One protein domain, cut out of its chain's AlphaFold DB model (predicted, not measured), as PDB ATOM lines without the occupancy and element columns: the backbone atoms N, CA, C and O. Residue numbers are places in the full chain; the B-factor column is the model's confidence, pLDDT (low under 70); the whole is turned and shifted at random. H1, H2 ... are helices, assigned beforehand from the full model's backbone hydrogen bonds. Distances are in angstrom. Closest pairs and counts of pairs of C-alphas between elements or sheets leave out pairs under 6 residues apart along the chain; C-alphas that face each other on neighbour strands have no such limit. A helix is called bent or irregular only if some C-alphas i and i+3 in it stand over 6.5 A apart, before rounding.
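What this domain is: This is residues 514 to 561 of the 572 residues of an uncharacterized protein of Cyclospora cayetanensis (UniProt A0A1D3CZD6). A long straight helix, H2, and a shorter one, H1, meet near their ends in a tight corner and spread apart as an open V, with the rest of both helices standing free. The whole is flat, and the C-alphas span 43 by 32 by 5 A along the three main axes. The printed part has 48 residues with two named helices, H1 then H2, and no named strand; its class is all helix. It is extended, with a radius of gyration of the C-alphas of 16.1 A.

How they stand to each other: The longest helix is H2, residues 533 to 561. Before it in the chain comes H1, residues 514 to 530, joined to it by a tight link of 2 residues. The two helices are close but not clearly touching, with 1 pair of C-alphas within 8 A; the closest C-alphas are those of Leu 528 and Lys 536, 7.7 A apart. Their lines stand at a steep tilt of 56 degrees, and they run opposite ways. Their centres are 24.0 A apart. Residues 540 to 561 of H2 stand free, and so do residues 514 to 527 of H1. In H1 every O i to N i+4 pair is within hydrogen-bond range; in H2 it is 24 of 25.

Where its parts are: H2 measures 42.2 A from C-alpha 533 at (316.766, 322.265, 182.282) to C-alpha 561 at (342.735, 331.261, 214.267). H1 measures 24.3 A from its first to its last C-alpha and begins with C-alpha 514 at (309.455, 310.618, 208.841). Neither helix is bent or irregular.

The domain as a whole: The two C-alphas farthest apart are those of Arg 530 and His 561, at 44.8 A. The printed part has no cut, and its one link is tight. The mean pLDDT of the printed part is 78.8, with residues 514 to 515 under 70.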
ATOM      1  N   THR A 514     309.589 311.427 210.059       67.88
ATOM      2  CA  THR A 514     309.455 310.618 208.841       67.88
ATOM      3  C   THR A 514     308.541 311.292 207.816       67.88
ATOM      4  O   THR A 514     308.934 311.445 206.662       67.88
ATOM      5  N   ALA A 515     307.358 311.750 208.236       67.69
ATOM      6  CA  ALA A 515     306.407 312.419 207.351       67.69
ATOM      7  C   ALA A 515     306.937 313.775 206.849       67.69
ATOM      8  O   ALA A 515     306.784 314.086 205.668       67.69
ATOM      9  N   LEU A 516     307.650 314.534 207.692       70.75
ATOM     10  CA  LEU A 516     308.367 315.746 207.274       70.75
ATOM     11  C   LEU A 516     309.413 315.446 206.186       70.75
ATOM     12  O   LEU A 516     309.493 316.163 205.186       70.75
ATOM     13  N   VAL A 517     310.197 314.374 206.335       75.31
ATOM     14  CA  VAL A 517     311.216 313.972 205.349       75.31
ATOM     15  C   VAL A 517     310.591 313.441 204.052       75.31
ATOM     16  O   VAL A 517     311.057 313.812 202.974       75.31
ATOM     17  N   SER A 518     309.530 312.632 204.109       71.31
ATOM     18  CA  SER A 518     308.814 312.179 202.905       71.31
ATOM     19  C   SER A 518     308.164 313.344 202.159       71.31
ATOM     20  O   SER A 518     308.405 313.527 200.964       71.31
ATOM     21  N   HIS A 519     307.402 314.194 202.850       72.94
ATOM     22  CA  HIS A 519     306.670 315.284 202.210       72.94
ATOM     23  C   HIS A 519     307.607 316.380 201.667       72.94
ATOM     24  O   HIS A 519     307.421 316.843 200.542       72.94
ATOM     25  N   SER A 520     308.681 316.740 202.382       71.19
ATOM     26  CA  SER A 520     309.696 317.672 201.854       71.19
ATOM     27  C   SER A 520     310.407 317.130 200.607       71.19
ATOM     28  O   SER A 520     310.643 317.882 199.657       71.19
ATOM     29  N   ARG A 521     310.673 315.815 200.542       70.12
ATOM     30  CA  ARG A 521     311.177 315.147 199.329       70.12
ATOM     31  C   ARG A 521     310.158 315.154 198.190       70.12
ATOM     32  O   ARG A 521     310.567 315.324 197.043       70.12
ATOM     33  N   LEU A 522     308.862 315.006 198.473       73.88
ATOM     34  CA  LEU A 522     307.801 315.110 197.463       73.88
ATOM     35  C   LEU A 522     307.684 316.539 196.910       73.88
ATOM     36  O   LEU A 522     307.681 316.697 195.688       73.88
ATOM     37  N   ILE A 523     307.704 317.572 197.765       75.38
ATOM     38  CA  ILE A 523     307.768 318.984 197.341       75.38
ATOM     39  C   ILE A 523     309.004 319.216 196.464       75.38
ATOM     40  O   ILE A 523     308.879 319.733 195.353       75.38
ATOM     41  N   PHE A 524     310.190 318.794 196.914       75.00
ATOM     42  CA  PHE A 524     311.433 318.960 196.158       75.00
ATOM     43  C   PHE A 524     311.381 318.242 194.801       75.00
ATOM     44  O   PHE A 524     311.727 318.828 193.778       75.00
ATOM     45  N   LYS A 525     310.878 317.001 194.756       74.75
ATOM     46  CA  LYS A 525     310.689 316.229 193.516       74.75
ATOM     47  C   LYS A 525     309.698 316.916 192.571       74.75
ATOM     48  O   LYS A 525     309.970 316.974 191.376       74.75
ATOM     49  N   ALA A 526     308.599 317.473 193.082       73.25
ATOM     50  CA  ALA A 526     307.599 318.198 192.293       73.25
ATOM     51  C   ALA A 526     308.115 319.548 191.762       73.25
ATOM     52  O   ALA A 526     307.854 319.906 190.614       73.25
ATOM     53  N   GLN A 527     308.892 320.292 192.553       74.62
ATOM     54  CA  GLN A 527     309.579 321.497 192.080       74.62
ATOM     55  C   GLN A 527     310.623 321.136 191.015       74.62
ATOM     56  O   GLN A 527     310.645 321.734 189.939       74.62
ATOM     57  N   LEU A 528     311.424 320.095 191.250       72.44
ATOM     58  CA  LEU A 528     312.453 319.640 190.322       72.44
ATOM     59  C   LEU A 528     311.863 319.041 189.031       72.44
ATOM     60  O   LEU A 528     312.493 319.163 187.985       72.44
ATOM     61  N   THR A 529     310.656 318.469 189.016       74.75
ATOM     62  CA  THR A 529     309.980 318.120 187.748       74.75
ATOM     63  C   THR A 529     309.395 319.339 187.034       74.75
ATOM     64  O   THR A 529     309.467 319.389 185.808       74.75
ATOM     65  N   ARG A 530     308.892 320.348 187.764       77.00
ATOM     66  CA  ARG A 530     308.378 321.614 187.196       77.00
ATOM     67  C   ARG A 530     309.485 322.535 186.642       77.00
ATOM     68  O   ARG A 530     309.225 323.286 185.705       77.00
ATOM     69  N   MET A 531     310.712 322.485 187.171       77.81
ATOM     70  CA  MET A 531     311.845 323.299 186.697       77.81
ATOM     71  C   MET A 531     312.372 322.861 185.320       77.81
ATOM     72  O   MET A 531     312.675 321.684 185.085       77.81
ATOM     73  N   SER A 532     312.603 323.833 184.434       85.44
ATOM     74  CA  SER A 532     313.271 323.616 183.145       85.44
ATOM     75  C   SER A 532     314.747 323.221 183.312       85.44
ATOM     76  O   SER A 532     315.366 323.455 184.353       85.44
ATOM     77  N   HIS A 533     315.347 322.641 182.267       76.12
ATOM     78  CA  HIS A 533     316.766 322.265 182.282       76.12
ATOM     79  C   HIS A 533     317.692 323.472 182.527       76.12
ATOM     80  O   HIS A 533     318.658 323.368 183.277       76.12
ATOM     81  N   ALA A 534     317.359 324.641 181.968       75.12
ATOM     82  CA  ALA A 534     318.104 325.876 182.208       75.12
ATOM     83  C   ALA A 534     318.016 326.327 183.678       75.12
ATOM     84  O   ALA A 534     319.037 326.640 184.281       75.12
ATOM     85  N   GLN A 535     316.824 326.283 184.288       76.69
ATOM     86  CA  GLN A 535     316.640 326.628 185.706       76.69
ATOM     87  C   GLN A 535     317.414 325.684 186.639       76.69
ATOM     88  O   GLN A 535     317.971 326.136 187.636       76.69
ATOM     89  N   LYS A 536     317.502 324.390 186.303       78.69
ATOM     90  CA  LYS A 536     318.313 323.406 187.043       78.69
ATOM     91  C   LYS A 536     319.807 323.724 186.988       78.69
ATOM     92  O   LYS A 536     320.467 323.683 188.019       78.69
ATOM     93  N   LEU A 537     320.326 324.079 185.809       74.50
ATOM     94  CA  LEU A 537     321.727 324.486 185.648       74.50
ATOM     95  C   LEU A 537     322.044 325.790 186.393       74.50
ATOM     96  O   LEU A 537     323.100 325.890 187.010       74.50
ATOM     97  N   VAL A 538     321.131 326.770 186.384       85.81
ATOM     98  CA  VAL A 538     321.288 328.015 187.158       85.81
ATOM     99  C   VAL A 538     321.343 327.718 188.658       85.81
ATOM    100  O   VAL A 538     322.291 328.142 189.313       85.81
ATOM    101  N   ALA A 539     320.401 326.931 189.188       76.25
ATOM    102  CA  ALA A 539     320.381 326.559 190.604       76.25
ATOM    103  C   ALA A 539     321.634 325.767 191.032       76.25
ATOM    104  O   ALA A 539     322.160 325.986 192.120       76.25
ATOM    105  N   LEU A 540     322.154 324.887 190.166       83.31
ATOM    106  CA  LEU A 540     323.379 324.127 190.435       83.31
ATOM    107  C   LEU A 540     324.624 325.030 190.448       83.31
ATOM    108  O   LEU A 540     325.420 324.946 191.382       83.31
ATOM    109  N   HIS A 541     324.774 325.944 189.482       81.12
ATOM    110  CA  HIS A 541     325.857 326.938 189.496       81.12
ATOM    111  C   HIS A 541     325.735 327.937 190.660       81.12
ATOM    112  O   HIS A 541     326.738 328.464 191.139       81.12
ATOM    113  N   GLU A 542     324.525 328.233 191.132       84.25
ATOM    114  CA  GLU A 542     324.303 329.067 192.315       84.25
ATOM    115  C   GLU A 542     324.722 328.349 193.600       84.25
ATOM    116  O   GLU A 542     325.515 328.903 194.362       84.25
ATOM    117  N   GLN A 543     324.324 327.085 193.775       82.62
ATOM    118  CA  GLN A 543     324.797 326.251 194.881       82.62
ATOM    119  C   GLN A 543     326.326 326.068 194.855       82.62
ATOM    120  O   GLN A 543     326.969 326.078 195.903       82.62
ATOM    121  N   GLN A 544     326.930 325.922 193.672       84.50
ATOM    122  CA  GLN A 544     328.382 325.793 193.533       84.50
ATOM    123  C   GLN A 544     329.118 327.081 193.942       84.50
ATOM    124  O   GLN A 544     330.108 327.004 194.668       84.50
ATOM    125  N   ARG A 545     328.606 328.259 193.553       83.88
ATOM    126  CA  ARG A 545     329.144 329.559 194.000       83.88
ATOM    127  C   ARG A 545     328.989 329.770 195.509       83.88
ATOM    128  O   ARG A 545     329.880 330.349 196.118       83.88
ATOM    129  N   GLN A 546     327.895 329.296 196.110       86.12
ATOM    130  CA  GLN A 546     327.684 329.363 197.563       86.12
ATOM    131  C   GLN A 546     328.734 328.539 198.320       86.12
ATOM    132  O   GLN A 546     329.420 329.099 199.169       86.12
ATOM    133  N   ARG A 547     328.962 327.273 197.939       85.44
ATOM    134  CA  ARG A 547     330.007 326.441 198.570       85.44
ATOM    135  C   ARG A 547     331.399 327.053 198.446       85.44
ATOM    136  O   ARG A 547     332.118 327.118 199.429       85.44
ATOM    137  N   GLN A 548     331.746 327.595 197.277       85.06
ATOM    138  CA  GLN A 548     333.029 328.284 197.075       85.06
ATOM    139  C   GLN A 548     333.181 329.569 197.910       85.06
ATOM    140  O   GLN A 548     334.304 330.021 198.135       85.06
ATOM    141  N   ALA A 549     332.082 330.183 198.360       85.56
ATOM    142  CA  ALA A 549     332.115 331.297 199.304       85.56
ATOM    143  C   ALA A 549     332.244 330.807 200.758       85.56
ATOM    144  O   ALA A 549     333.018 331.383 201.521       85.56
ATOM    145  N   GLU A 550     331.544 329.729 201.121       86.69
ATOM    146  CA  GLU A 550     331.629 329.069 202.434       86.69
ATOM    147  C   GLU A 550     333.038 328.502 202.689       86.69
ATOM    148  O   GLU A 550     333.640 328.801 203.719       86.69
ATOM    149  N   GLU A 551     333.616 327.785 201.720       86.50
ATOM    150  CA  GLU A 551     334.985 327.250 201.759       86.50
ATOM    151  C   GLU A 551     336.015 328.372 201.993       86.50
ATOM    152  O   GLU A 551     336.845 328.280 202.900       86.50
ATOM    153  N   LYS A 552     335.905 329.488 201.255       85.44
ATOM    154  CA  LYS A 552     336.779 330.665 201.430       85.44
ATOM    155  C   LYS A 552     336.590 331.362 202.782       85.44
ATOM    156  O   LYS A 552     337.559 331.891 203.326       85.44
ATOM    157  N   GLN A 553     335.380 331.368 203.346       84.44
ATOM    158  CA  GLN A 553     335.149 331.869 204.706       84.44
ATOM    159  C   GLN A 553     335.757 330.940 205.766       84.44
ATOM    160  O   GLN A 553     336.359 331.429 206.722       84.44
ATOM    161  N   GLU A 554     335.663 329.620 205.593       85.44
ATOM    162  CA  GLU A 554     336.245 328.654 206.528       85.44
ATOM    163  C   GLU A 554     337.786 328.688 206.496       85.44
ATOM    164  O   GLU A 554     338.424 328.638 207.549       85.44
ATOM    165  N   GLU A 555     338.399 328.844 205.319       83.75
ATOM    166  CA  GLU A 555     339.845 329.076 205.181       83.75
ATOM    167  C   GLU A 555     340.289 330.394 205.831       83.75
ATOM    168  O   GLU A 555     341.248 330.402 206.607       83.75
ATOM    169  N   ALA A 556     339.565 331.497 205.599       83.31
ATOM    170  CA  ALA A 556     339.855 332.781 206.238       83.31
ATOM    171  C   ALA A 556     339.756 332.702 207.774       83.31
ATOM    172  O   ALA A 556     340.617 333.235 208.480       83.31
ATOM    173  N   HIS A 557     338.757 331.987 208.301       82.94
ATOM    174  CA  HIS A 557     338.600 331.766 209.739       82.94
ATOM    175  C   HIS A 557     339.730 330.893 210.314       82.94
ATOM    176  O   HIS A 557     340.290 331.220 211.359       82.94
ATOM    177  N   LYS A 558     340.141 329.824 209.612       84.00
ATOM    178  CA  LYS A 558     341.297 328.988 209.996       84.00
ATOM    179  C   LYS A 558     342.604 329.788 210.033       84.00
ATOM    180  O   LYS A 558     343.381 329.625 210.974       84.00
ATOM    181  N   LEU A 559     342.825 330.680 209.065       81.56
ATOM    182  CA  LEU A 559     343.993 331.568 209.028       81.56
ATOM    183  C   LEU A 559     343.989 332.577 210.186       81.56
ATOM    184  O   LEU A 559     345.005 332.719 210.866       81.56
ATOM    185  N   GLN A 560     342.851 333.219 210.482       76.94
ATOM    186  CA  GLN A 560     342.726 334.080 211.668       76.94
ATOM    187  C   GLN A 560     343.018 333.315 212.965       76.94
ATOM    188  O   GLN A 560     343.726 333.828 213.836       76.94
ATOM    189  N   HIS A 561     342.528 332.078 213.077       75.06
ATOM    190  CA  HIS A 561     342.735 331.261 214.267       75.06
ATOM    191  C   HIS A 561     344.206 330.861 214.455       75.06
ATOM    192  O   HIS A 561     344.696 330.923 215.579       75.06
TER     193      HIS A 561